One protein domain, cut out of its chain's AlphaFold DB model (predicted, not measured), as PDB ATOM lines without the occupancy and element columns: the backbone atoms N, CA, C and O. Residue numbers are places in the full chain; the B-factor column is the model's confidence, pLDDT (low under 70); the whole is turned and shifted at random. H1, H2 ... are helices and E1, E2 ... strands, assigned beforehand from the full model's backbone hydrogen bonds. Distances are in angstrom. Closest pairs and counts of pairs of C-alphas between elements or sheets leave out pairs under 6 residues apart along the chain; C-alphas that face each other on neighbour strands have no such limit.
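AT A GLANCE: This is residues 755 to 867 and 884 to 949 of the 989 residues of an uncharacterized protein of Bradymonadales bacterium TMQ2 (UniProt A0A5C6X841). What would one see first? Two lobes lie end to end: one is a nearly closed barrel of eight strands, in which the sheets E2 E8 E7 E6 and E1 E3 E4 E5 together ring one axis with gaps at E5 to E2 and at E6 to E1, and the other is a strongly twisted sheet, E9 E10 E11 E12. Short H1 sits at the barrel's end away from that second sheet, and H2 only grazes the second sheet. What is it made of? The printed part has 179 residues with two named helices and twelve named strands, in the order E1 E2 H1 E3 E4 E5 E6 H2 E7 E8 E9 E10 E11 E12, and is mostly strand, though under half of the residues are in named elements; E2 E8 E7 E6 is mixed and the other two sheets are antiparallel. How large is it? It is compact, with a radius of gyration of the C-alphas of 16.7 A, and only just elongated, spanning 56 by 37 by 27 A.

HOW THE PARTS SIT: How is the largest sheet built? E2, residues 776 to 781, is the antiparallel neighbour of E8, residues 884 to 894, with N 778 and O 888 2.8 A apart. E8 is antiparallel to E7, residues 856 to 866, with N 859 and O 891 2.8 A apart, and E7 is parallel to E6, residues 830 to 832, with N 860 and O 831 2.8 A apart. E6, H2 at residues 843 to 848, and E7 make a strand-helix-strand unit, two parallel neighbour strands with a helix between. How does the next sheet stand to it? E3, residues 790 to 795, E4, residues 798 to 803, and E5, residues 817 to 819, form a meander, each strand the antiparallel neighbour of the one before; E1, residues 755 to 758, is antiparallel to E3, with N 756 and O 792 2.8 A apart. N 793 and O 800 are 2.8 A apart in the hairpin E3 and E4, and N 819 and O 799 3.5 A in the hairpin E4 and E5. The closest C-alphas of E2 and E5, Ala 779 and Val 817, are 7.0 A apart, and those of E1 and E6, Ser 758 and Val 832, 7.2 A. What of the third sheet? E9, residues 904 to 910, E10, residues 919 to 924, E11, residues 930 to 935, and E12, residues 941 to 948, form a second meander, with N 905 and O 923, N 922 and O 931, and N 932 and O 946 each 2.8 A apart. Its closest C-alphas to E8 are those of Leu 941 in E12 and Leu 893, 6.7 A apart. Where are the helices? H1, residues 783 to 786, is on the sheet E2 E8 E7 E6 at a height of 8.3 A, only just over E8 with 3 of its C-alphas, while H2 only grazes the sheet E9 E10 E11 E12 with residues 843 to 847. H1 is too short for an O i to N i+4 pair; H2 has 0 of 2 within hydrogen-bond range, but 2 of 3 O i to N i+3 pairs.

IN THESE COORDINATES: Where are the longest strands? E7 measures 28.5 A, from C-alpha 856 at (9.335, -54.048, -18.500), and bends by 59 degrees at residue 860; E8 measures 28.9 A and bends by 53 degrees at residue 888. Where do the named elements begin and end? E1 begins at C-alpha 755, (16.938, -38.156, -3.018), and E12, 17.4 A long, ends at C-alpha 948, (10.164, -68.047, -1.960), after a bend of 74 degrees at residue 944.

THE WHOLE: Is anything missing? Residues 868 to 883 are cut out between E7 and E8, and C-alphas 867 and 884 are 6.1 A apart. Which links are long? E1 to E2, with 17 residues, and E4 to E5, with 13. How sure is the model? The mean pLDDT of the printed part is 73.0, and 66 residues are under 70, among them 761 to 775, 804 to 828 and 832 to 851.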
ATOM      1  N   THR A 755      15.516 -38.218  -2.646       66.06
ATOM      2  CA  THR A 755      16.938 -38.156  -3.018       66.06
ATOM      3  C   THR A 755      17.598 -39.530  -2.884       66.06
ATOM      4  O   THR A 755      17.515 -40.162  -1.835       66.06
ATOM      5  N   VAL A 756      18.274 -39.988  -3.940       69.94
ATOM      6  CA  VAL A 756      19.009 -41.262  -4.033       69.94
ATOM      7  C   VAL A 756      20.468 -40.976  -4.377       69.94
ATOM      8  O   VAL A 756      20.742 -40.251  -5.327       69.94
ATOM      9  N   VAL A 757      21.424 -41.567  -3.656       71.88
ATOM     10  CA  VAL A 757      22.861 -41.404  -3.938       71.88
ATOM     11  C   VAL A 757      23.441 -42.710  -4.479       71.88
ATOM     12  O   VAL A 757      23.384 -43.742  -3.821       71.88
ATOM     13  N   SER A 758      24.014 -42.671  -5.680       72.50
ATOM     14  CA  SER A 758      24.715 -43.785  -6.320       72.50
ATOM     15  C   SER A 758      26.202 -43.770  -5.977       72.50
ATOM     16  O   SER A 758      26.843 -42.715  -5.976       72.50
ATOM     17  N   ALA A 759      26.765 -44.952  -5.722       67.50
ATOM     18  CA  ALA A 759      28.191 -45.136  -5.483       67.50
ATOM     19  C   ALA A 759      29.055 -44.750  -6.711       67.50
ATOM     20  O   ALA A 759      28.599 -44.858  -7.852       67.50
ATOM     21  N   PRO A 760      30.335 -44.370  -6.509       71.81
ATOM     22  CA  PRO A 760      31.272 -44.112  -7.602       71.81
ATOM     23  C   PRO A 760      31.364 -45.264  -8.610       71.81
ATOM     24  O   PRO A 760      31.412 -46.444  -8.241       71.81
ATOM     25  N   ALA A 761      31.487 -44.932  -9.895       64.31
ATOM     26  CA  ALA A 761      31.613 -45.914 -10.962       64.31
ATOM     27  C   ALA A 761      32.973 -46.636 -10.879       64.31
ATOM     28  O   ALA A 761      34.008 -46.128 -11.311       64.31
ATOM     29  N   THR A 762      32.989 -47.851 -10.326       51.22
ATOM     30  CA  THR A 762      34.231 -48.623 -10.101       51.22
ATOM     31  C   THR A 762      34.502 -49.717 -11.138       51.22
ATOM     32  O   THR A 762      35.582 -50.314 -11.112       51.22
ATOM     33  N   ARG A 763      33.588 -49.994 -12.086       52.09
ATOM     34  CA  ARG A 763      33.764 -51.072 -13.084       52.09
ATOM     35  C   ARG A 763      33.634 -50.642 -14.546       52.09
ATOM     36  O   ARG A 763      32.964 -49.682 -14.903       52.09
ATOM     37  N   ILE A 764      34.338 -51.404 -15.387       45.62
ATOM     38  CA  ILE A 764      34.395 -51.310 -16.847       45.62
ATOM     39  C   ILE A 764      33.404 -52.339 -17.404       45.62
ATOM     40  O   ILE A 764      33.622 -53.532 -17.196       45.62
ATOM     41  N   ALA A 765      32.349 -51.915 -18.104       49.44
ATOM     42  CA  ALA A 765      31.595 -52.837 -18.954       49.44
ATOM     43  C   ALA A 765      32.536 -53.301 -20.080       49.44
ATOM     44  O   ALA A 765      33.126 -52.474 -20.778       49.44
ATOM     45  N   THR A 766      32.771 -54.606 -20.199       43.69
ATOM     46  CA  THR A 766      33.618 -55.158 -21.264       43.69
ATOM     47  C   THR A 766      32.949 -54.958 -22.625       43.69
ATOM     48  O   THR A 766      31.766 -55.245 -22.769       43.69
ATOM     49  N   GLU A 767      33.714 -54.427 -23.584       46.41
ATOM     50  CA  GLU A 767      33.279 -53.984 -24.916       46.41
ATOM     51  C   GLU A 767      32.433 -54.995 -25.720       46.41
ATOM     52  O   GLU A 767      32.699 -56.196 -25.729       46.41
ATOM     53  N   ASP A 768      31.530 -54.398 -26.507       48.69
ATOM     54  CA  ASP A 768      30.944 -54.850 -27.777       48.69
ATOM     55  C   ASP A 768      29.873 -55.957 -27.733       48.69
ATOM     56  O   ASP A 768      29.984 -57.014 -28.356       48.69
ATOM     57  N   SER A 769      28.748 -55.661 -27.074       42.22
ATOM     58  CA  SER A 769      27.457 -56.226 -27.475       42.22
ATOM     59  C   SER A 769      27.021 -55.549 -28.782       42.22
ATOM     60  O   SER A 769      26.439 -54.464 -28.774       42.22
ATOM     61  N   GLY A 770      27.381 -56.148 -29.918       45.81
ATOM     62  CA  GLY A 770      27.058 -55.603 -31.232       45.81
ATOM     63  C   GLY A 770      25.562 -55.307 -31.412       45.81
ATOM     64  O   GLY A 770      24.727 -56.178 -31.201       45.81
ATOM     65  N   ASP A 771      25.275 -54.076 -31.839       47.88
ATOM     66  CA  ASP A 771      24.123 -53.616 -32.638       47.88
ATOM     67  C   ASP A 771      22.698 -54.054 -32.222       47.88
ATOM     68  O   ASP A 771      21.801 -54.120 -33.061       47.88
ATOM     69  N   GLY A 772      22.464 -54.334 -30.938       47.50
ATOM     70  CA  GLY A 772      21.146 -54.707 -30.416       47.50
ATOM     71  C   GLY A 772      20.645 -53.779 -29.311       47.50
ATOM     72  O   GLY A 772      21.011 -53.967 -28.161       47.50
ATOM     73  N   ASP A 773      19.781 -52.839 -29.699       51.66
ATOM     74  CA  ASP A 773      18.625 -52.307 -28.957       51.66
ATOM     75  C   ASP A 773      18.795 -51.418 -27.688       51.66
ATOM     76  O   ASP A 773      19.206 -51.832 -26.612       51.66
ATOM     77  N   HIS A 774      18.322 -50.169 -27.842       58.41
ATOM     78  CA  HIS A 774      17.580 -49.338 -26.868       58.41
ATOM     79  C   HIS A 774      18.202 -48.965 -25.507       58.41
ATOM     80  O   HIS A 774      17.514 -49.003 -24.489       58.41
ATOM     81  N   HIS A 775      19.444 -48.479 -25.475       69.56
ATOM     82  CA  HIS A 775      19.910 -47.680 -24.333       69.56
ATOM     83  C   HIS A 775      19.826 -46.186 -24.655       69.56
ATOM     84  O   HIS A 775      20.470 -45.712 -25.593       69.56
ATOM     85  N   GLU A 776      19.034 -45.446 -23.885       81.81
ATOM     86  CA  GLU A 776      18.981 -43.986 -23.966       81.81
ATOM     87  C   GLU A 776      20.114 -43.406 -23.113       81.81
ATOM     88  O   GLU A 776      20.179 -43.646 -21.908       81.81
ATOM     89  N   VAL A 777      21.054 -42.694 -23.740       81.75
ATOM     90  CA  VAL A 777      22.160 -42.042 -23.024       81.75
ATOM     91  C   VAL A 777      21.626 -40.763 -22.387       81.75
ATOM     92  O   VAL A 777      21.337 -39.800 -23.090       81.75
ATOM     93  N   LEU A 778      21.526 -40.761 -21.061       80.94
ATOM     94  CA  LEU A 778      21.030 -39.644 -20.259       80.94
ATOM     95  C   LEU A 778      22.112 -38.578 -20.064       80.94
ATOM     96  O   LEU A 778      21.846 -37.386 -20.159       80.94
ATOM     97  N   ALA A 779      23.357 -38.998 -19.817       83.00
ATOM     98  CA  ALA A 779      24.480 -38.081 -19.646       83.00
ATOM     99  C   ALA A 779      25.812 -38.721 -20.034       83.00
ATOM    100  O   ALA A 779      25.976 -39.938 -19.976       83.00
ATOM    101  N   THR A 780      26.798 -37.892 -20.377       83.00
ATOM    102  CA  THR A 780      28.200 -38.309 -20.506       83.00
ATOM    103  C   THR A 780      29.016 -37.665 -19.390       83.00
ATOM    104  O   THR A 780      29.025 -36.445 -19.260       83.00
ATOM    105  N   LEU A 781      29.705 -38.480 -18.599       83.88
ATOM    106  CA  LEU A 781      30.547 -38.074 -17.481       83.88
ATOM    107  C   LEU A 781      32.025 -38.135 -17.871       83.88
ATOM    108  O   LEU A 781      32.483 -39.058 -18.563       83.88
ATOM    109  N   THR A 782      32.800 -37.191 -17.343       83.50
ATOM    110  CA  THR A 782      34.260 -37.313 -17.307       83.50
ATOM    111  C   THR A 782      34.683 -38.409 -16.324       83.50
ATOM    112  O   THR A 782      33.928 -38.807 -15.436       83.50
ATOM    113  N   ALA A 783      35.924 -38.893 -16.433       78.25
ATOM    114  CA  ALA A 783      36.458 -39.864 -15.475       78.25
ATOM    115  C   ALA A 783      36.494 -39.330 -14.030       78.25
ATOM    116  O   ALA A 783      36.366 -40.115 -13.096       78.25
ATOM    117  N   ALA A 784      36.647 -38.013 -13.850       78.56
ATOM    118  CA  ALA A 784      36.609 -37.372 -12.539       78.56
ATOM    119  C   ALA A 784      35.185 -37.343 -11.963       78.56
ATOM    120  O   ALA A 784      34.997 -37.694 -10.803       78.56
ATOM    121  N   GLN A 785      34.183 -37.007 -12.784       80.75
ATOM    122  CA  GLN A 785      32.770 -37.024 -12.385       80.75
ATOM    123  C   GLN A 785      32.284 -38.445 -12.070       80.75
ATOM    124  O   GLN A 785      31.630 -38.657 -11.056       80.75
ATOM    125  N   ALA A 786      32.657 -39.435 -12.886       81.75
ATOM    126  CA  ALA A 786      32.296 -40.837 -12.664       81.75
ATOM    127  C   ALA A 786      32.957 -41.448 -11.412       81.75
ATOM    128  O   ALA A 786      32.473 -42.445 -10.883       81.75
ATOM    129  N   ALA A 787      34.058 -40.863 -10.928       80.06
ATOM    130  CA  ALA A 787      34.724 -41.277  -9.695       80.06
ATOM    131  C   ALA A 787      34.081 -40.691  -8.423       80.06
ATOM    132  O   ALA A 787      34.502 -41.044  -7.320       80.06
ATOM    133  N   ARG A 788      33.081 -39.811  -8.557       82.12
ATOM    134  CA  ARG A 788      32.310 -39.242  -7.445       82.12
ATOM    135  C   ARG A 788      30.935 -39.921  -7.350       82.12
ATOM    136  O   ARG A 788      30.448 -40.430  -8.361       82.12
ATOM    137  N   PRO A 789      30.297 -39.934  -6.167       79.19
ATOM    138  CA  PRO A 789      28.898 -40.330  -6.053       79.19
ATOM    139  C   PRO A 789      27.993 -39.437  -6.917       79.19
ATOM    140  O   PRO A 789      28.251 -38.237  -7.056       79.19
ATOM    141  N   LEU A 790      26.931 -40.009  -7.484       80.31
ATOM    142  CA  LEU A 790      25.893 -39.255  -8.199       80.31
ATOM    143  C   LEU A 790      24.643 -39.165  -7.329       80.31
ATOM    144  O   LEU A 790      24.211 -40.165  -6.772       80.31
ATOM    145  N   VAL A 791      24.054 -37.984  -7.227       79.31
ATOM    146  CA  VAL A 791      22.822 -37.710  -6.489       79.31
ATOM    147  C   VAL A 791      21.681 -37.583  -7.490       79.31
ATOM    148  O   VAL A 791      21.730 -36.748  -8.384       79.31
ATOM    149  N   PHE A 792      20.654 -38.405  -7.345       79.75
ATOM    150  CA  PHE A 792      19.426 -38.381  -8.125       79.75
ATOM    151  C   PHE A 792      18.312 -37.834  -7.241       79.75
ATOM    152  O   PHE A 792      18.016 -38.410  -6.202       79.75
ATOM    153  N   THR A 793      17.706 -36.726  -7.636       75.81
ATOM    154  CA  THR A 793      16.600 -36.090  -6.920       75.81
ATOM    155  C   THR A 793      15.355 -36.188  -7.785       75.81
ATOM    156  O   THR A 793      15.380 -35.774  -8.941       75.81
ATOM    157  N   TYR A 794      14.283 -36.760  -7.255       72.00
ATOM    158  CA  TYR A 794      13.001 -36.874  -7.937       72.00
ATOM    159  C   TYR A 794      11.957 -36.013  -7.234       72.00
ATOM    160  O   TYR A 794      11.750 -36.143  -6.025       72.00
ATOM    161  N   GLY A 795      11.295 -35.155  -8.002       71.44
ATOM    162  CA  GLY A 795      10.204 -34.307  -7.534       71.44
ATOM    163  C   GLY A 795       9.121 -34.148  -8.597       71.44
ATOM    164  O   GLY A 795       9.120 -34.836  -9.618       71.44
ATOM    165  N   SER A 796       8.201 -33.212  -8.376       65.25
ATOM    166  CA  SER A 796       7.145 -32.869  -9.341       65.25
ATOM    167  C   SER A 796       7.680 -32.360 -10.684       65.25
ATOM    168  O   SER A 796       6.959 -32.411 -11.674       65.25
ATOM    169  N   GLU A 797       8.930 -31.892 -10.716       64.56
ATOM    170  CA  GLU A 797       9.617 -31.377 -11.909       64.56
ATOM    171  C   GLU A 797      10.470 -32.438 -12.632       64.56
ATOM    172  O   GLU A 797      11.236 -32.114 -13.532       64.56
ATOM    173  N   GLY A 798      10.351 -33.714 -12.249       69.62
ATOM    174  CA  GLY A 798      11.061 -34.823 -12.888       69.62
ATOM    175  C   GLY A 798      12.302 -35.291 -12.125       69.62
ATOM    176  O   GLY A 798      12.443 -35.074 -10.918       69.62
ATOM    177  N   LEU A 799      13.177 -36.025 -12.824       74.25
ATOM    178  CA  LEU A 799      14.421 -36.568 -12.270       74.25
ATOM    179  C   LEU A 799      15.587 -35.624 -12.571       74.25
ATOM    180  O   LEU A 799      15.934 -35.424 -13.733       74.25
ATOM    181  N   VAL A 800      16.226 -35.114 -11.521       79.94
ATOM    182  CA  VAL A 800      17.442 -34.297 -11.587       79.94
ATOM    183  C   VAL A 800      18.629 -35.133 -11.120       79.94
ATOM    184  O   VAL A 800      18.590 -35.739 -10.053       79.94
ATOM    185  N   MET A 801      19.709 -35.164 -11.896       81.31
ATOM    186  CA  MET A 801      20.967 -35.814 -11.517       81.31
ATOM    187  C   MET A 801      22.027 -34.760 -11.183       81.31
ATOM    188  O   MET A 801      22.113 -33.748 -11.860       81.31
ATOM    189  N   ARG A 802      22.857 -34.990 -10.161       82.00
ATOM    190  CA  ARG A 802      23.975 -34.121  -9.753       82.00
ATOM    191  C   ARG A 802      25.187 -34.961  -9.353       82.00
ATOM    192  O   ARG A 802      25.042 -36.103  -8.939       82.00
ATOM    193  N   SER A 803      26.400 -34.422  -9.456       79.00
ATOM    194  CA  SER A 803      27.606 -35.069  -8.907       79.00
ATOM    195  C   SER A 803      27.873 -34.533  -7.497       79.00
ATOM    196  O   SER A 803      27.885 -33.320  -7.303       79.00
ATOM    197  N   ALA A 804      28.073 -35.412  -6.513       69.88
ATOM    198  CA  ALA A 804      28.321 -35.010  -5.130       69.88
ATOM    199  C   ALA A 804      29.685 -34.297  -4.992       69.88
ATOM    200  O   ALA A 804      30.715 -34.845  -5.393       69.88
ATOM    201  N   GLY A 805      29.695 -33.093  -4.405       63.91
ATOM    202  CA  GLY A 805      30.921 -32.364  -4.034       63.91
ATOM    203  C   GLY A 805      31.501 -31.405  -5.082       63.91
ATOM    204  O   GLY A 805      32.692 -31.103  -5.035       63.91
ATOM    205  N   GLY A 806      30.711 -30.933  -6.049       56.28
ATOM    206  CA  GLY A 806      31.138 -29.849  -6.939       56.28
ATOM    207  C   GLY A 806      30.987 -28.479  -6.273       56.28
ATOM    208  O   GLY A 806      29.944 -27.860  -6.426       56.28
ATOM    209  N   ASN A 807      32.019 -27.979  -5.586       49.09
ATOM    210  CA  ASN A 807      32.045 -26.633  -4.977       49.09
ATOM    211  C   ASN A 807      32.155 -25.481  -6.004       49.09
ATOM    212  O   ASN A 807      32.775 -24.462  -5.730       49.09
ATOM    213  N   GLY A 808      31.605 -25.634  -7.211       51.50
ATOM    214  CA  GLY A 808      31.598 -24.573  -8.225       51.50
ATOM    215  C   GLY A 808      32.973 -24.108  -8.729       51.50
ATOM    216  O   GLY A 808      33.021 -23.134  -9.478       51.50
ATOM    217  N   ASP A 809      34.076 -24.780  -8.372       47.59
ATOM    218  CA  ASP A 809      35.411 -24.422  -8.857       47.59
ATOM    219  C   ASP A 809      35.460 -24.503 -10.395       47.59
ATOM    220  O   ASP A 809      35.077 -25.510 -11.002       47.59
ATOM    221  N   GLU A 810      35.919 -23.412 -11.019       45.22
ATOM    222  CA  GLU A 810      35.922 -23.153 -12.464       45.22
ATOM    223  C   GLU A 810      36.456 -24.343 -13.292       45.22
ATOM    224  O   GLU A 810      37.659 -24.490 -13.518       45.22
ATOM    225  N   GLY A 811      35.557 -25.198 -13.792       54.50
ATOM    226  CA  GLY A 811      35.901 -26.262 -14.742       54.50
ATOM    227  C   GLY A 811      34.926 -27.438 -14.812       54.50
ATOM    228  O   GLY A 811      34.778 -28.023 -15.885       54.50
ATOM    229  N   ASP A 812      34.226 -27.752 -13.719       53.03
ATOM    230  CA  ASP A 812      33.217 -28.820 -13.664       53.03
ATOM    231  C   ASP A 812      31.811 -28.195 -13.706       53.03
ATOM    232  O   ASP A 812      31.233 -27.871 -12.671       53.03
ATOM    233  N   ALA A 813      31.243 -27.996 -14.902       54.12
ATOM    234  CA  ALA A 813      29.860 -27.528 -15.013       54.12
ATOM    235  C   ALA A 813      28.902 -28.516 -14.303       54.12
ATOM    236  O   ALA A 813      29.063 -29.732 -14.482       54.12
ATOM    237  N   PRO A 814      27.921 -28.029 -13.516       55.41
ATOM    238  CA  PRO A 814      26.926 -28.883 -12.880       55.41
ATOM    239  C   PRO A 814      26.180 -29.679 -13.951       55.41
ATOM    240  O   PRO A 814      25.755 -29.149 -14.980       55.41
ATOM    241  N   LEU A 815      26.079 -30.985 -13.730       62.50
ATOM    242  CA  LEU A 815      25.455 -31.925 -14.649       62.50
ATOM    243  C   LEU A 815      23.933 -31.942 -14.438       62.50
ATOM    244  O   LEU A 815      23.396 -32.991 -14.122       62.50
ATOM    245  N   ASP A 816      23.239 -30.813 -14.588       58.12
ATOM    246  CA  ASP A 816      21.775 -30.782 -14.466       58.12
ATOM    247  C   ASP A 816      21.137 -31.349 -15.744       58.12
ATOM    248  O   ASP A 816      20.850 -30.639 -16.710       58.12
ATOM    249  N   VAL A 817      20.952 -32.668 -15.771       63.62
ATOM    250  CA  VAL A 817      20.127 -33.332 -16.783       63.62
ATOM    251  C   VAL A 817      18.722 -33.479 -16.214       63.62
ATOM    252  O   VAL A 817      18.497 -34.329 -15.356       63.62
ATOM    253  N   LEU A 818      17.799 -32.649 -16.701       55.28
ATOM    254  CA  LEU A 818      16.363 -32.886 -16.575       55.28
ATOM    255  C   LEU A 818      15.956 -33.928 -17.615       55.28
ATOM    256  O   LEU A 818      16.149 -33.725 -18.815       55.28
ATOM    257  N   LEU A 819      15.416 -35.049 -17.150       61.88
ATOM    258  CA  LEU A 819      14.715 -35.995 -18.015       61.88
ATOM    259  C   LEU A 819      13.255 -35.549 -18.116       61.88
ATOM    260  O   LEU A 819      12.664 -35.263 -17.079       61.88
ATOM    261  N   ASP A 820      12.747 -35.464 -19.352       51.84
ATOM    262  CA  ASP A 820      11.462 -34.875 -19.772       51.84
ATOM    263  C   ASP A 820      10.301 -34.963 -18.756       51.84
ATOM    264  O   ASP A 820      10.130 -35.971 -18.072       51.84
ATOM    265  N   ASP A 821       9.431 -33.942 -18.792       47.69
ATOM    266  CA  ASP A 821       8.193 -33.716 -18.012       47.69
ATOM    267  C   ASP A 821       7.150 -34.861 -18.022       47.69
ATOM    268  O   ASP A 821       6.029 -34.685 -17.531       47.69
ATOM    269  N   GLU A 822       7.439 -36.029 -18.605       51.81
ATOM    270  CA  GLU A 822       6.519 -37.155 -18.510       51.81
ATOM    271  C   GLU A 822       6.592 -37.752 -17.094       51.81
ATOM    272  O   GLU A 822       7.618 -38.331 -16.720       51.81
ATOM    273  N   PRO A 823       5.512 -37.644 -16.288       53.44
ATOM    274  CA  PRO A 823       5.490 -38.217 -14.952       53.44
ATOM    275  C   PRO A 823       5.816 -39.697 -15.086       53.44
ATOM    276  O   PRO A 823       5.212 -40.365 -15.929       53.44
ATOM    277  N   LEU A 824       6.768 -40.198 -14.287       54.50
ATOM    278  CA  LEU A 824       7.162 -41.607 -14.294       54.50
ATOM    279  C   LEU A 824       5.902 -42.466 -14.291       54.50
ATOM    280  O   LEU A 824       5.211 -42.575 -13.276       54.50
ATOM    281  N   SER A 825       5.548 -43.008 -15.461       56.44
ATOM    282  CA  SER A 825       4.285 -43.715 -15.593       56.44
ATOM    283  C   SER A 825       4.358 -44.907 -14.652       56.44
ATOM    284  O   SER A 825       5.367 -45.622 -14.653       56.44
ATOM    285  N   SER A 826       3.295 -45.156 -13.890       57.16
ATOM    286  CA  SER A 826       3.212 -46.316 -12.998       57.16
ATOM    287  C   SER A 826       3.538 -47.638 -13.704       57.16
ATOM    288  O   SER A 826       3.882 -48.610 -13.052       57.16
ATOM    289  N   GLU A 827       3.452 -47.679 -15.036       59.91
ATOM    290  CA  GLU A 827       3.713 -48.860 -15.849       59.91
ATOM    291  C   GLU A 827       5.196 -49.267 -15.933       59.91
ATOM    292  O   GLU A 827       5.452 -50.442 -16.173       59.91
ATOM    293  N   ASN A 828       6.162 -48.361 -15.699       69.75
ATOM    294  CA  ASN A 828       7.602 -48.644 -15.839       69.75
ATOM    295  C   ASN A 828       8.439 -47.953 -14.741       69.75
ATOM    296  O   ASN A 828       8.975 -46.865 -14.977       69.75
ATOM    297  N   PRO A 829       8.584 -48.558 -13.547       72.50
ATOM    298  CA  PRO A 829       9.396 -47.983 -12.481       72.50
ATOM    299  C   PRO A 829      10.870 -47.882 -12.905       72.50
ATOM    300  O   PRO A 829      11.396 -48.780 -13.569       72.50
ATOM    301  N   ILE A 830      11.523 -46.782 -12.511       75.56
ATOM    302  CA  ILE A 830      12.963 -46.564 -12.698       75.56
ATOM    303  C   ILE A 830      13.687 -46.914 -11.401       75.56
ATOM    304  O   ILE A 830      13.331 -46.399 -10.345       75.56
ATOM    305  N   PHE A 831      14.730 -47.735 -11.483       75.12
ATOM    306  CA  PHE A 831      15.639 -47.980 -10.364       75.12
ATOM    307  C   PHE A 831      17.091 -47.667 -10.739       75.12
ATOM    308  O   PHE A 831      17.470 -47.708 -11.911       75.12
ATOM    309  N   VAL A 832      17.906 -47.341  -9.739       69.94
ATOM    310  CA  VAL A 832      19.324 -46.999  -9.908       69.94
ATOM    311  C   VAL A 832      20.151 -48.169  -9.387       69.94
ATOM    312  O   VAL A 832      20.088 -48.468  -8.200       69.94
ATOM    313  N   GLY A 833      20.882 -48.854 -10.272       60.84
ATOM    314  CA  GLY A 833      21.698 -50.016  -9.904       60.84
ATOM    315  C   GLY A 833      23.184 -49.667  -9.806       60.84
ATOM    316  O   GLY A 833      23.758 -49.125 -10.754       60.84
ATOM    317  N   GLY A 834      23.828 -49.988  -8.681       51.22
ATOM    318  CA  GLY A 834      25.259 -49.751  -8.464       51.22
ATOM    319  C   GLY A 834      25.688 -50.033  -7.023       51.22
ATOM    320  O   GLY A 834      25.032 -49.583  -6.101       51.22
ATOM    321  N   GLN A 835      26.795 -50.772  -6.850       49.38
ATOM    322  CA  GLN A 835      27.262 -51.427  -5.609       49.38
ATOM    323  C   GLN A 835      27.154 -50.588  -4.302       49.38
ATOM    324  O   GLN A 835      28.166 -50.081  -3.811       49.38
ATOM    325  N   GLY A 836      25.943 -50.578  -3.719       46.62
ATOM    326  CA  GLY A 836      25.553 -50.217  -2.341       46.62
ATOM    327  C   GLY A 836      25.013 -48.786  -2.115       46.62
ATOM    328  O   GLY A 836      25.454 -47.874  -2.812       46.62
ATOM    329  N   PRO A 837      24.173 -48.546  -1.073       40.16
ATOM    330  CA  PRO A 837      23.013 -49.329  -0.642       40.16
ATOM    331  C   PRO A 837      21.802 -49.024  -1.541       40.16
ATOM    332  O   PRO A 837      21.494 -47.870  -1.840       40.16
ATOM    333  N   GLY A 838      21.124 -50.087  -1.973       50.84
ATOM    334  CA  GLY A 838      20.010 -50.022  -2.909       50.84
ATOM    335  C   GLY A 838      18.892 -49.117  -2.413       50.84
ATOM    336  O   GLY A 838      18.259 -49.402  -1.398       50.84
ATOM    337  N   SER A 839      18.637 -48.055  -3.173       46.53
ATOM    338  CA  SER A 839      17.379 -47.336  -3.108       46.53
ATOM    339  C   SER A 839      16.779 -47.197  -4.495       46.53
ATOM    340  O   SER A 839      17.361 -46.646  -5.429       46.53
ATOM    341  N   ASN A 840      15.582 -47.751  -4.642       53.97
ATOM    342  CA  ASN A 840      14.700 -47.336  -5.715       53.97
ATOM    343  C   ASN A 840      14.289 -45.883  -5.412       53.97
ATOM    344  O   ASN A 840      13.960 -45.580  -4.266       53.97
ATOM    345  N   ILE A 841      14.230 -45.014  -6.424       54.66
ATOM    346  CA  ILE A 841      13.626 -43.671  -6.310       54.66
ATOM    347  C   ILE A 841      12.212 -43.756  -5.683       54.66
ATOM    348  O   ILE A 841      11.754 -42.830  -5.026       54.66
ATOM    349  N   LEU A 842      11.552 -44.913  -5.816       52.19
ATOM    350  CA  LEU A 842      10.223 -45.229  -5.296       52.19
ATOM    351  C   LEU A 842      10.216 -46.122  -4.037       52.19
ATOM    352  O   LEU A 842       9.148 -46.560  -3.617       52.19
ATOM    353  N   GLN A 843      11.354 -46.445  -3.410       49.16
ATOM    354  CA  GLN A 843      11.376 -47.379  -2.268       49.16
ATOM    355  C   GLN A 843      10.635 -46.825  -1.038       49.16
ATOM    356  O   GLN A 843      10.048 -47.593  -0.278       49.16
ATOM    357  N   HIS A 844      10.529 -45.500  -0.897       47.44
ATOM    358  CA  HIS A 844       9.671 -44.887   0.124       47.44
ATOM    359  C   HIS A 844       8.167 -45.013  -0.172       47.44
ATOM    360  O   HIS A 844       7.357 -44.931   0.748       47.44
ATOM    361  N   SER A 845       7.770 -45.352  -1.405       44.72
ATOM    362  CA  SER A 845       6.390 -45.742  -1.720       44.72
ATOM    363  C   SER A 845       6.093 -47.218  -1.378       44.72
ATOM    364  O   SER A 845       4.938 -47.648  -1.463       44.72
ATOM    365  N   ALA A 846       7.096 -48.017  -0.984       42.22
ATOM    366  CA  ALA A 846       6.916 -49.419  -0.590       42.22
ATOM    367  C   ALA A 846       6.208 -49.562   0.771       42.22
ATOM    368  O   ALA A 846       5.425 -50.496   0.946       42.22
ATOM    369  N   ALA A 847       6.363 -48.586   1.677       45.72
ATOM    370  CA  ALA A 847       5.566 -48.494   2.907       45.72
ATOM    371  C   ALA A 847       4.060 -48.276   2.623       45.72
ATOM    372  O   ALA A 847       3.216 -48.641   3.437       45.72
ATOM    373  N   ALA A 848       3.716 -47.776   1.426       45.81
ATOM    374  CA  ALA A 848       2.349 -47.593   0.925       45.81
ATOM    375  C   ALA A 848       1.921 -48.654  -0.117       45.81
ATOM    376  O   ALA A 848       0.925 -48.486  -0.821       45.81
ATOM    377  N   GLY A 849       2.652 -49.772  -0.223       54.44
ATOM    378  CA  GLY A 849       2.266 -50.918  -1.046       54.44
ATOM    379  C   GLY A 849       2.980 -51.073  -2.393       54.44
ATOM    380  O   GLY A 849       2.662 -52.039  -3.079       54.44
ATOM    381  N   GLY A 850       3.948 -50.225  -2.761       63.34
ATOM    382  CA  GLY A 850       4.772 -50.374  -3.975       63.34
ATOM    383  C   GLY A 850       4.021 -50.137  -5.299       63.34
ATOM    384  O   GLY A 850       2.829 -50.426  -5.421       63.34
ATOM    385  N   VAL A 851       4.712 -49.605  -6.313       69.19
ATOM    386  CA  VAL A 851       4.114 -49.331  -7.634       69.19
ATOM    387  C   VAL A 851       3.997 -50.637  -8.441       69.19
ATOM    388  O   VAL A 851       5.006 -51.330  -8.608       69.19
ATOM    389  N   PRO A 852       2.794 -51.019  -8.913       79.31
ATOM    390  CA  PRO A 852       2.611 -52.203  -9.745       79.31
ATOM    391  C   PRO A 852       3.112 -51.969 -11.175       79.31
ATOM    392  O   PRO A 852       2.805 -50.937 -11.756       79.31
ATOM    393  N   PHE A 853       3.803 -52.942 -11.769       84.69
ATOM    394  CA  PHE A 853       4.305 -52.868 -13.148       84.69
ATOM    395  C   PHE A 853       4.093 -54.186 -13.912       84.69
ATOM    396  O   PHE A 853       3.829 -55.230 -13.303       84.69
ATOM    397  N   ARG A 854       4.179 -54.136 -15.251       85.88
ATOM    398  CA  ARG A 854       4.027 -55.297 -16.151       85.88
ATOM    399  C   ARG A 854       5.033 -55.246 -17.297       85.88
ATOM    400  O   ARG A 854       5.260 -54.197 -17.887       85.88
ATOM    401  N   GLY A 855       5.588 -56.398 -17.658       83.75
ATOM    402  CA  GLY A 855       6.433 -56.584 -18.841       83.75
ATOM    403  C   GLY A 855       7.865 -56.044 -18.742       83.75
ATOM    404  O   GLY A 855       8.801 -56.803 -19.004       83.75
ATOM    405  N   LYS A 856       8.050 -54.764 -18.398       84.38
ATOM    406  CA  LYS A 856       9.335 -54.048 -18.500       84.38
ATOM    407  C   LYS A 856       9.635 -53.201 -17.259       84.38
ATOM    408  O   LYS A 856       8.729 -52.775 -16.551       84.38
ATOM    409  N   ILE A 857      10.921 -52.992 -16.984       83.94
ATOM    410  CA  ILE A 857      11.429 -52.129 -15.906       83.94
ATOM    411  C   ILE A 857      12.560 -51.275 -16.473       83.94
ATOM    412  O   ILE A 857      13.312 -51.750 -17.319       83.94
ATOM    413  N   LYS A 858      12.721 -50.038 -16.006       84.00
ATOM    414  CA  LYS A 858      13.828 -49.169 -16.415       84.00
ATOM    415  C   LYS A 858      14.942 -49.160 -15.356       84.00
ATOM    416  O   LYS A 858      14.664 -49.008 -14.170       84.00
ATOM    417  N   ARG A 859      16.204 -49.287 -15.776       84.00
ATOM    418  CA  ARG A 859      17.404 -49.221 -14.926       84.00
ATOM    419  C   ARG A 859      18.301 -48.071 -15.356       84.00
ATOM    420  O   ARG A 859      18.644 -47.981 -16.527       84.00
ATOM    421  N   ILE A 860      18.751 -47.251 -14.413       82.50
ATOM    422  CA  ILE A 860      19.865 -46.329 -14.646       82.50
ATOM    423  C   ILE A 860      21.168 -47.074 -14.364       82.50
ATOM    424  O   ILE A 860      21.371 -47.579 -13.259       82.50
ATOM    425  N   ALA A 861      22.042 -47.142 -15.366       81.62
ATOM    426  CA  ALA A 861      23.357 -47.763 -15.274       81.62
ATOM    427  C   ALA A 861      24.449 -46.805 -15.759       81.62
ATOM    428  O   ALA A 861      24.236 -46.008 -16.670       81.62
ATOM    429  N   ILE A 862      25.649 -46.909 -15.187       80.31
ATOM    430  CA  ILE A 862      26.821 -46.164 -15.660       80.31
ATOM    431  C   ILE A 862      27.693 -47.114 -16.477       80.31
ATOM    432  O   ILE A 862      28.298 -48.046 -15.941       80.31
ATOM    433  N   LYS A 863      27.784 -46.876 -17.786       82.12
ATOM    434  CA  LYS A 863      28.615 -47.660 -18.704       82.12
ATOM    435  C   LYS A 863      29.903 -46.926 -19.022       82.12
ATOM    436  O   LYS A 863      29.909 -45.751 -19.360       82.12
ATOM    437  N   LYS A 864      31.022 -47.640 -18.978       80.88
ATOM    438  CA  LYS A 864      32.303 -47.128 -19.464       80.88
ATOM    439  C   LYS A 864      32.424 -47.406 -20.958       80.88
ATOM    440  O   LYS A 864      32.476 -48.568 -21.351       80.88
ATOM    441  N   ARG A 865      32.535 -46.361 -21.778       79.00
ATOM    442  CA  ARG A 865      32.711 -46.476 -23.227       79.00
ATOM    443  C   ARG A 865      34.107 -46.026 -23.632       79.00
ATOM    444  O   ARG A 865      34.589 -44.959 -23.247       79.00
ATOM    445  N   ARG A 866      34.772 -46.843 -24.446       76.62
ATOM    446  CA  ARG A 866      36.034 -46.462 -25.079       76.62
ATOM    447  C   ARG A 866      35.714 -45.616 -26.305       76.62
ATOM    448  O   ARG A 866      35.036 -46.080 -27.222       76.62
ATOM    449  N   VAL A 867      36.172 -44.367 -26.334       73.62
ATOM    450  CA  VAL A 867      35.983 -43.512 -27.511       73.62
ATOM    451  C   VAL A 867      37.056 -43.878 -28.528       73.62
ATOM    452  O   VAL A 867      38.177 -43.378 -28.489       73.62
ATOM    453  N   VAL A 884      38.609 -42.285 -22.155       76.44
ATOM    454  CA  VAL A 884      37.503 -43.048 -21.594       76.44
ATOM    455  C   VAL A 884      36.420 -42.049 -21.214       76.44
ATOM    456  O   VAL A 884      36.684 -41.147 -20.421       76.44
ATOM    457  N   ILE A 885      35.215 -42.234 -21.746       81.25
ATOM    458  CA  ILE A 885      34.020 -41.537 -21.263       81.25
ATOM    459  C   ILE A 885      33.130 -42.531 -20.526       81.25
ATOM    460  O   ILE A 885      33.153 -43.735 -20.806       81.25
ATOM    461  N   PHE A 886      32.362 -42.033 -19.570       84.19
ATOM    462  CA  PHE A 886      31.331 -42.814 -18.902       84.19
ATOM    463  C   PHE A 886      29.977 -42.282 -19.364       84.19
ATOM    464  O   PHE A 886      29.778 -41.078 -19.407       84.19
ATOM    465  N   GLU A 887      29.063 -43.153 -19.759       83.81
ATOM    466  CA  GLU A 887      27.708 -42.806 -20.181       83.81
ATOM    467  C   GLU A 887      26.742 -43.281 -19.091       83.81
ATOM    468  O   GLU A 887      26.755 -44.454 -18.715       83.81
ATOM    469  N   VAL A 888      25.920 -42.377 -18.565       82.88
ATOM    470  CA  VAL A 888      24.749 -42.742 -17.765       82.88
ATOM    471  C   VAL A 888      23.667 -43.133 -18.757       82.88
ATOM    472  O   VAL A 888      23.269 -42.310 -19.580       82.88
ATOM    473  N   VAL A 889      23.229 -44.385 -18.721       82.50
ATOM    474  CA  VAL A 889      22.247 -44.936 -19.653       82.50
ATOM    475  C   VAL A 889      20.999 -45.398 -18.918       82.50
ATOM    476  O   VAL A 889      21.083 -45.958 -17.826       82.50
ATOM    477  N   LEU A 890      19.850 -45.191 -19.549       82.75
ATOM    478  CA  LEU A 890      18.589 -45.808 -19.177       82.75
ATOM    479  C   LEU A 890      18.433 -47.098 -19.982       82.75
ATOM    480  O   LEU A 890      18.377 -47.083 -21.212       82.75
ATOM    481  N   GLU A 891      18.413 -48.221 -19.280       82.62
ATOM    482  CA  GLU A 891      18.243 -49.553 -19.839       82.62
ATOM    483  C   GLU A 891      16.838 -50.064 -19.557       82.62
ATOM    484  O   GLU A 891      16.296 -49.836 -18.480       82.62
ATOM    485  N   GLU A 892      16.255 -50.787 -20.503       83.81
ATOM    486  CA  GLU A 892      14.965 -51.432 -20.306       83.81
ATOM    487  C   GLU A 892      15.166 -52.934 -20.079       83.81
ATOM    488  O   GLU A 892      15.610 -53.663 -20.965       83.81
ATOM    489  N   LEU A 893      14.840 -53.403 -18.880       83.44
ATOM    490  CA  LEU A 893      14.879 -54.808 -18.506       83.44
ATOM    491  C   LEU A 893      13.544 -55.461 -18.839       83.44
ATOM    492  O   LEU A 893      12.491 -55.041 -18.358       83.44
ATOM    493  N   THR A 894      13.590 -56.521 -19.639       87.06
ATOM    494  CA  THR A 894      12.413 -57.346 -19.924       87.06
ATOM    495  C   THR A 894      12.290 -58.440 -18.868       87.06
ATOM    496  O   THR A 894      13.267 -59.122 -18.555       87.06
ATOM    497  N   LEU A 895      11.088 -58.619 -18.318       89.19
ATOM    498  CA  LEU A 895      10.815 -59.689 -17.362       89.19
ATOM    499  C   LEU A 895      10.935 -61.082 -18.007       89.19
ATOM    500  O   LEU A 895      10.721 -61.226 -19.214       89.19
ATOM    501  N   PRO A 896      11.193 -62.137 -17.210       90.69
ATOM    502  CA  PRO A 896      11.067 -63.513 -17.680       90.69
ATOM    503  C   PRO A 896       9.695 -63.756 -18.319       90.69
ATOM    504  O   PRO A 896       8.685 -63.274 -17.804       90.69
ATOM    505  N   GLU A 897       9.629 -64.546 -19.397       91.31
ATOM    506  CA  GLU A 897       8.381 -64.771 -20.159       91.31
ATOM    507  C   GLU A 897       7.225 -65.247 -19.255       91.31
ATOM    508  O   GLU A 897       6.080 -64.838 -19.416       91.31
ATOM    509  N   ALA A 898       7.538 -66.035 -18.223       89.44
ATOM    510  CA  ALA A 898       6.569 -66.541 -17.249       89.44
ATOM    511  C   ALA A 898       5.976 -65.477 -16.299       89.44
ATOM    512  O   ALA A 898       5.061 -65.792 -15.532       89.44
ATOM    513  N   LEU A 899       6.525 -64.261 -16.295       90.38
ATOM    514  CA  LEU A 899       6.117 -63.135 -15.451       90.38
ATOM    515  C   LEU A 899       5.727 -61.893 -16.265       90.38
ATOM    516  O   LEU A 899       5.195 -60.953 -15.686       90.38
ATOM    517  N   ALA A 900       5.960 -61.885 -17.581       88.62
ATOM    518  CA  ALA A 900       5.770 -60.713 -18.436       88.62
ATOM    519  C   ALA A 900       4.333 -60.155 -18.405       88.62
ATOM    520  O   ALA A 900       4.152 -58.938 -18.407       88.62
ATOM    521  N   ASP A 901       3.325 -61.028 -18.306       89.50
ATOM    522  CA  ASP A 901       1.907 -60.637 -18.259       89.50
ATOM    523  C   ASP A 901       1.372 -60.401 -16.830       89.50
ATOM    524  O   ASP A 901       0.231 -59.954 -16.660       89.50
ATOM    525  N   GLN A 902       2.181 -60.685 -15.801       91.69
ATOM    526  CA  GLN A 902       1.775 -60.583 -14.399       91.69
ATOM    527  C   GLN A 902       1.976 -59.169 -13.863       91.69
ATOM    528  O   GLN A 902       2.944 -58.488 -14.191       91.69
ATOM    529  N   GLU A 903       1.078 -58.742 -12.977       91.00
ATOM    530  CA  GLU A 903       1.269 -57.514 -12.206       91.00
ATOM    531  C   GLU A 903       2.201 -57.783 -11.028       91.00
ATOM    532  O   GLU A 903       1.845 -58.522 -10.097       91.00
ATOM    533  N   LEU A 904       3.392 -57.194 -11.099       89.69
ATOM    534  CA  LEU A 904       4.450 -57.336 -10.111       89.69
ATOM    535  C   LEU A 904       4.597 -56.061  -9.287       89.69
ATOM    536  O   LEU A 904       4.385 -54.959  -9.782       89.69
ATOM    537  N   ARG A 905       5.004 -56.210  -8.028       87.94
ATOM    538  CA  ARG A 905       5.400 -55.111  -7.140       87.94
ATOM    539  C   ARG A 905       6.827 -55.339  -6.678       87.94
ATOM    540  O   ARG A 905       7.118 -56.410  -6.151       87.94
ATOM    541  N   LEU A 906       7.706 -54.363  -6.874       85.31
ATOM    542  CA  LEU A 906       9.084 -54.441  -6.388       85.31
ATOM    543  C   LEU A 906       9.093 -54.267  -4.863       85.31
ATOM    544  O   LEU A 906       8.494 -53.325  -4.348       85.31
ATOM    545  N   LEU A 907       9.732 -55.199  -4.158       84.06
ATOM    546  CA  LEU A 907       9.861 -55.196  -2.701       84.06
ATOM    547  C   LEU A 907      11.258 -54.739  -2.272       84.06
ATOM    548  O   LEU A 907      11.382 -53.869  -1.418       84.06
ATOM    549  N   GLU A 908      12.297 -55.325  -2.869       84.19
ATOM    550  CA  GLU A 908      13.693 -55.134  -2.459       84.19
ATOM    551  C   GLU A 908      14.649 -55.389  -3.635       84.19
ATOM    552  O   GLU A 908      14.270 -56.017  -4.625       84.19
ATOM    553  N   THR A 909      15.888 -54.912  -3.527       83.06
ATOM    554  CA  THR A 909      16.980 -55.146  -4.483       83.06
ATOM    555  C   THR A 909      18.242 -55.573  -3.736       83.06
ATOM    556  O   THR A 909      18.524 -55.028  -2.670       83.06
ATOM    557  N   GLY A 910      19.027 -56.504  -4.278       83.62
ATOM    558  CA  GLY A 910      20.293 -56.927  -3.669       83.62
ATOM    559  C   GLY A 910      20.954 -58.096  -4.395       83.62
ATOM    560  O   GLY A 910      20.309 -58.776  -5.171       83.62
ATOM    561  N   ASP A 911      22.240 -58.345  -4.153       85.31
ATOM    562  CA  ASP A 911      22.975 -59.488  -4.728       85.31
ATOM    563  C   ASP A 911      22.672 -60.773  -3.926       85.31
ATOM    564  O   ASP A 911      23.379 -61.118  -2.969       85.31
ATOM    565  N   PHE A 912      21.560 -61.446  -4.244       86.88
ATOM    566  CA  PHE A 912      21.074 -62.615  -3.498       86.88
ATOM    567  C   PHE A 912      21.769 -63.913  -3.923       86.88
ATOM    568  O   PHE A 912      21.753 -64.893  -3.168       86.88
ATOM    569  N   ASN A 913      22.377 -63.963  -5.111       86.00
ATOM    570  CA  ASN A 913      23.107 -65.142  -5.587       86.00
ATOM    571  C   ASN A 913      24.645 -65.035  -5.415       86.00
ATOM    572  O   ASN A 913      25.337 -66.058  -5.474       86.00
ATOM    573  N   GLY A 914      25.173 -63.847  -5.106       85.31
ATOM    574  CA  GLY A 914      26.592 -63.574  -4.883       85.31
ATOM    575  C   GLY A 914      27.432 -63.478  -6.161       85.31
ATOM    576  O   GLY A 914      28.641 -63.735  -6.088       85.31
ATOM    577  N   ASP A 915      26.833 -63.196  -7.318       80.19
ATOM    578  CA  ASP A 915      27.532 -63.054  -8.601       80.19
ATOM    579  C   ASP A 915      28.072 -61.632  -8.851       80.19
ATOM    580  O   ASP A 915      28.880 -61.412  -9.764       80.19
ATOM    581  N   GLY A 916      27.741 -60.695  -7.961       80.31
ATOM    582  CA  GLY A 916      28.164 -59.305  -8.021       80.31
ATOM    583  C   GLY A 916      27.245 -58.403  -8.843       80.31
ATOM    584  O   GLY A 916      27.618 -57.241  -9.045       80.31
ATOM    585  N   PHE A 917      26.094 -58.903  -9.297       80.00
ATOM    586  CA  PHE A 917      25.010 -58.133  -9.901       80.00
ATOM    587  C   PHE A 917      23.840 -57.986  -8.910       80.00
ATOM    588  O   PHE A 917      23.694 -58.765  -7.975       80.00
ATOM    589  N   GLU A 918      23.058 -56.911  -9.036       79.62
ATOM    590  CA  GLU A 918      21.916 -56.675  -8.143       79.62
ATOM    591  C   GLU A 918      20.668 -57.374  -8.682       79.62
ATOM    592  O   GLU A 918      20.171 -57.044  -9.755       79.62
ATOM    593  N   ASP A 919      20.129 -58.300  -7.898       90.06
ATOM    594  CA  ASP A 919      18.892 -59.013  -8.180       90.06
ATOM    595  C   ASP A 919      17.672 -58.240  -7.636       90.06
ATOM    596  O   ASP A 919      17.781 -57.366  -6.769       90.06
ATOM    597  N   LEU A 920      16.473 -58.596  -8.105       90.50
ATOM    598  CA  LEU A 920      15.209 -57.965  -7.704       90.50
ATOM    599  C   LEU A 920      14.334 -58.936  -6.905       90.50
ATOM    600  O   LEU A 920      14.061 -60.041  -7.365       90.50
ATOM    601  N   VAL A 921      13.798 -58.513  -5.759       90.75
ATOM    602  CA  VAL A 921      12.716 -59.222  -5.056       90.75
ATOM    603  C   VAL A 921      11.391 -58.572  -5.408       90.75
ATOM    604  O   VAL A 921      11.146 -57.413  -5.083       90.75
ATOM    605  N   VAL A 922      10.502 -59.326  -6.042       91.81
ATOM    606  CA  VAL A 922       9.184 -58.858  -6.475       91.81
ATOM    607  C   VAL A 922       8.070 -59.703  -5.870       91.81
ATOM    608  O   VAL A 922       8.254 -60.866  -5.514       91.81
ATOM    609  N   ARG A 923       6.868 -59.140  -5.781       91.50
ATOM    610  CA  ARG A 923       5.642 -59.853  -5.422       91.50
ATOM    611  C   ARG A 923       4.695 -59.866  -6.607       91.50
ATOM    612  O   ARG A 923       4.342 -58.805  -7.111       91.50
ATOM    613  N   SER A 924       4.254 -61.050  -7.011       90.81
ATOM    614  CA  SER A 924       3.207 -61.198  -8.022       90.81
ATOM    615  C   SER A 924       1.830 -61.196  -7.364       90.81
ATOM    616  O   SER A 924       1.635 -61.816  -6.320       90.81
ATOM    617  N   SER A 925       0.860 -60.527  -7.985       85.94
ATOM    618  CA  SER A 925      -0.554 -60.641  -7.594       85.94
ATOM    619  C   SER A 925      -1.139 -62.037  -7.864       85.94
ATOM    620  O   SER A 925      -2.134 -62.421  -7.249       85.94
ATOM    621  N   GLU A 926      -0.511 -62.815  -8.747       89.44
ATOM    622  CA  GLU A 926      -0.991 -64.127  -9.191       89.44
ATOM    623  C   GLU A 926      -0.314 -65.301  -8.470       89.44
ATOM    624  O   GLU A 926      -0.766 -66.441  -8.598       89.44
ATOM    625  N   ARG A 927       0.769 -65.053  -7.721       86.81
ATOM    626  CA  ARG A 927       1.534 -66.096  -7.020       86.81
ATOM    627  C   ARG A 927       1.580 -65.836  -5.517       86.81
ATOM    628  O   ARG A 927       1.640 -64.697  -5.061       86.81
ATOM    629  N   ALA A 928       1.552 -66.909  -4.732       81.69
ATOM    630  CA  ALA A 928       1.704 -66.824  -3.286       81.69
ATOM    631  C   ALA A 928       3.198 -66.764  -2.924       81.69
ATOM    632  O   ALA A 928       3.916 -67.731  -3.151       81.69
ATOM    633  N   GLY A 929       3.643 -65.644  -2.346       85.81
ATOM    634  CA  GLY A 929       5.025 -65.444  -1.888       85.81
ATOM    635  C   GLY A 929       5.791 -64.378  -2.677       85.81
ATOM    636  O   GLY A 929       5.229 -63.695  -3.536       85.81
ATOM    637  N   ALA A 930       7.070 -64.215  -2.337       91.00
ATOM    638  CA  ALA A 930       8.006 -63.350  -3.054       91.00
ATOM    639  C   ALA A 930       8.758 -64.138  -4.141       91.00
ATOM    640  O   ALA A 930       8.908 -65.358  -4.054       91.00
ATOM    641  N   ILE A 931       9.228 -63.438  -5.167       93.62
ATOM    642  CA  ILE A 931       9.976 -63.979  -6.301       93.62
ATOM    643  C   ILE A 931      11.291 -63.211  -6.398       93.62
ATOM    644  O   ILE A 931      11.269 -61.985  -6.433       93.62
ATOM    645  N   VAL A 932      12.421 -63.911  -6.472       93.94
ATOM    646  CA  VAL A 932      13.735 -63.300  -6.719       93.94
ATOM    647  C   VAL A 932      14.094 -63.456  -8.197       93.94
ATOM    648  O   VAL A 932      14.175 -64.583  -8.696       93.94
ATOM    649  N   LEU A 933      14.272 -62.335  -8.898       93.94
ATOM    650  CA  LEU A 933      14.704 -62.240 -10.292       93.94
ATOM    651  C   LEU A 933      16.203 -61.956 -10.318       93.94
ATOM    652  O   LEU A 933      16.621 -60.907  -9.836       93.94
ATOM    653  N   PHE A 934      16.990 -62.874 -10.876       92.94
ATOM    654  CA  PHE A 934      18.443 -62.720 -10.921       92.94
ATOM    655  C   PHE A 934      18.877 -61.849 -12.104       92.94
ATOM    656  O   PHE A 934      18.389 -62.079 -13.214       92.94
ATOM    657  N   ASP A 935      19.783 -60.894 -11.895       89.12
ATOM    658  CA  ASP A 935      20.436 -60.168 -13.000       89.12
ATOM    659  C   ASP A 935      21.405 -61.123 -13.723       89.12
ATOM    660  O   ASP A 935      22.054 -61.966 -13.105       89.12
ATOM    661  N   ASP A 936      21.446 -61.078 -15.055       85.31
ATOM    662  CA  ASP A 936      22.302 -61.959 -15.858       85.31
ATOM    663  C   ASP A 936      23.693 -61.373 -16.162       85.31
ATOM    664  O   ASP A 936      24.517 -62.018 -16.824       85.31
ATOM    665  N   GLY A 937      23.952 -60.147 -15.702       81.19
ATOM    666  CA  GLY A 937      25.193 -59.410 -15.904       81.19
ATOM    667  C   GLY A 937      25.381 -58.836 -17.309       81.19
ATOM    668  O   GLY A 937      26.370 -58.144 -17.558       81.19
ATOM    669  N   ASN A 938      24.443 -59.087 -18.225       79.06
ATOM    670  CA  ASN A 938      24.444 -58.592 -19.602       79.06
ATOM    671  C   ASN A 938      23.399 -57.486 -19.820       79.06
ATOM    672  O   ASN A 938      23.111 -57.133 -20.962       79.06
ATOM    673  N   GLY A 939      22.851 -56.931 -18.735       73.56
ATOM    674  CA  GLY A 939      21.786 -55.931 -18.798       73.56
ATOM    675  C   GLY A 939      20.403 -56.546 -19.005       73.56
ATOM    676  O   GLY A 939      19.521 -55.864 -19.516       73.56
ATOM    677  N   GLY A 940      20.213 -57.818 -18.640       83.56
ATOM    678  CA  GLY A 940      18.929 -58.509 -18.644       83.56
ATOM    679  C   GLY A 940      18.631 -59.195 -17.309       83.56
ATOM    680  O   GLY A 940      19.452 -59.230 -16.397       83.56
ATOM    681  N   LEU A 941      17.428 -59.759 -17.196       89.19
ATOM    682  CA  LEU A 941      17.064 -60.652 -16.098       89.19
ATOM    683  C   LEU A 941      17.122 -62.103 -16.581       89.19
ATOM    684  O   LEU A 941      16.649 -62.442 -17.672       89.19
ATOM    685  N   SER A 942      17.656 -62.981 -15.741       90.56
ATOM    686  CA  SER A 942      17.662 -64.420 -15.967       90.56
ATOM    687  C   SER A 942      16.239 -64.945 -16.159       90.56
ATOM    688  O   SER A 942      15.333 -64.644 -15.384       90.56
ATOM    689  N   GLN A 943      16.042 -65.821 -17.152       89.88
ATOM    690  CA  GLN A 943      14.760 -66.516 -17.349       89.88
ATOM    691  C   GLN A 943      14.413 -67.459 -16.182       89.88
ATOM    692  O   GLN A 943      13.264 -67.879 -16.045       89.88
ATOM    693  N   ASN A 944      15.396 -67.789 -15.338       88.56
ATOM    694  CA  ASN A 944      15.186 -68.524 -14.099       88.56
ATOM    695  C   ASN A 944      15.031 -67.538 -12.938       88.56
ATOM    696  O   ASN A 944      15.905 -66.708 -12.707       88.56
ATOM    697  N   PHE A 945      13.964 -67.700 -12.166       91.56
ATOM    698  CA  PHE A 945      13.719 -66.967 -10.926       91.56
ATOM    699  C   PHE A 945      13.498 -67.950  -9.775       91.56
ATOM    700  O   PHE A 945      13.157 -69.118  -9.992       91.56
ATOM    701  N   LEU A 946      13.693 -67.486  -8.543       92.69
ATOM    702  CA  LEU A 946      13.441 -68.270  -7.338       92.69
ATOM    703  C   LEU A 946      12.115 -67.841  -6.710       92.69
ATOM    704  O   LEU A 946      11.974 -66.702  -6.281       92.69
ATOM    705  N   GLU A 947      11.156 -68.759  -6.613       91.56
ATOM    706  CA  GLU A 947       9.986 -68.551  -5.757       91.56
ATOM    707  C   GLU A 947      10.360 -68.822  -4.299       91.56
ATOM    708  O   GLU A 947      10.955 -69.856  -3.984       91.56
ATOM    709  N   VAL A 948       9.987 -67.909  -3.406       87.50
ATOM    710  CA  VAL A 948      10.164 -68.047  -1.960       87.50
ATOM    711  C   VAL A 948       8.799 -68.389  -1.349       87.50
ATOM    712  O   VAL A 948       7.981 -67.490  -1.130       87.50
ATOM    713  N   PRO A 949       8.498 -69.684  -1.112       73.81
ATOM    714  CA  PRO A 949       7.240 -70.101  -0.508       73.81
ATOM    715  C   PRO A 949       7.215 -69.719   0.975       73.81
ATOM    716  O   PRO A 949       7.870 -70.334   1.814       73.81
TER     717      PRO A 949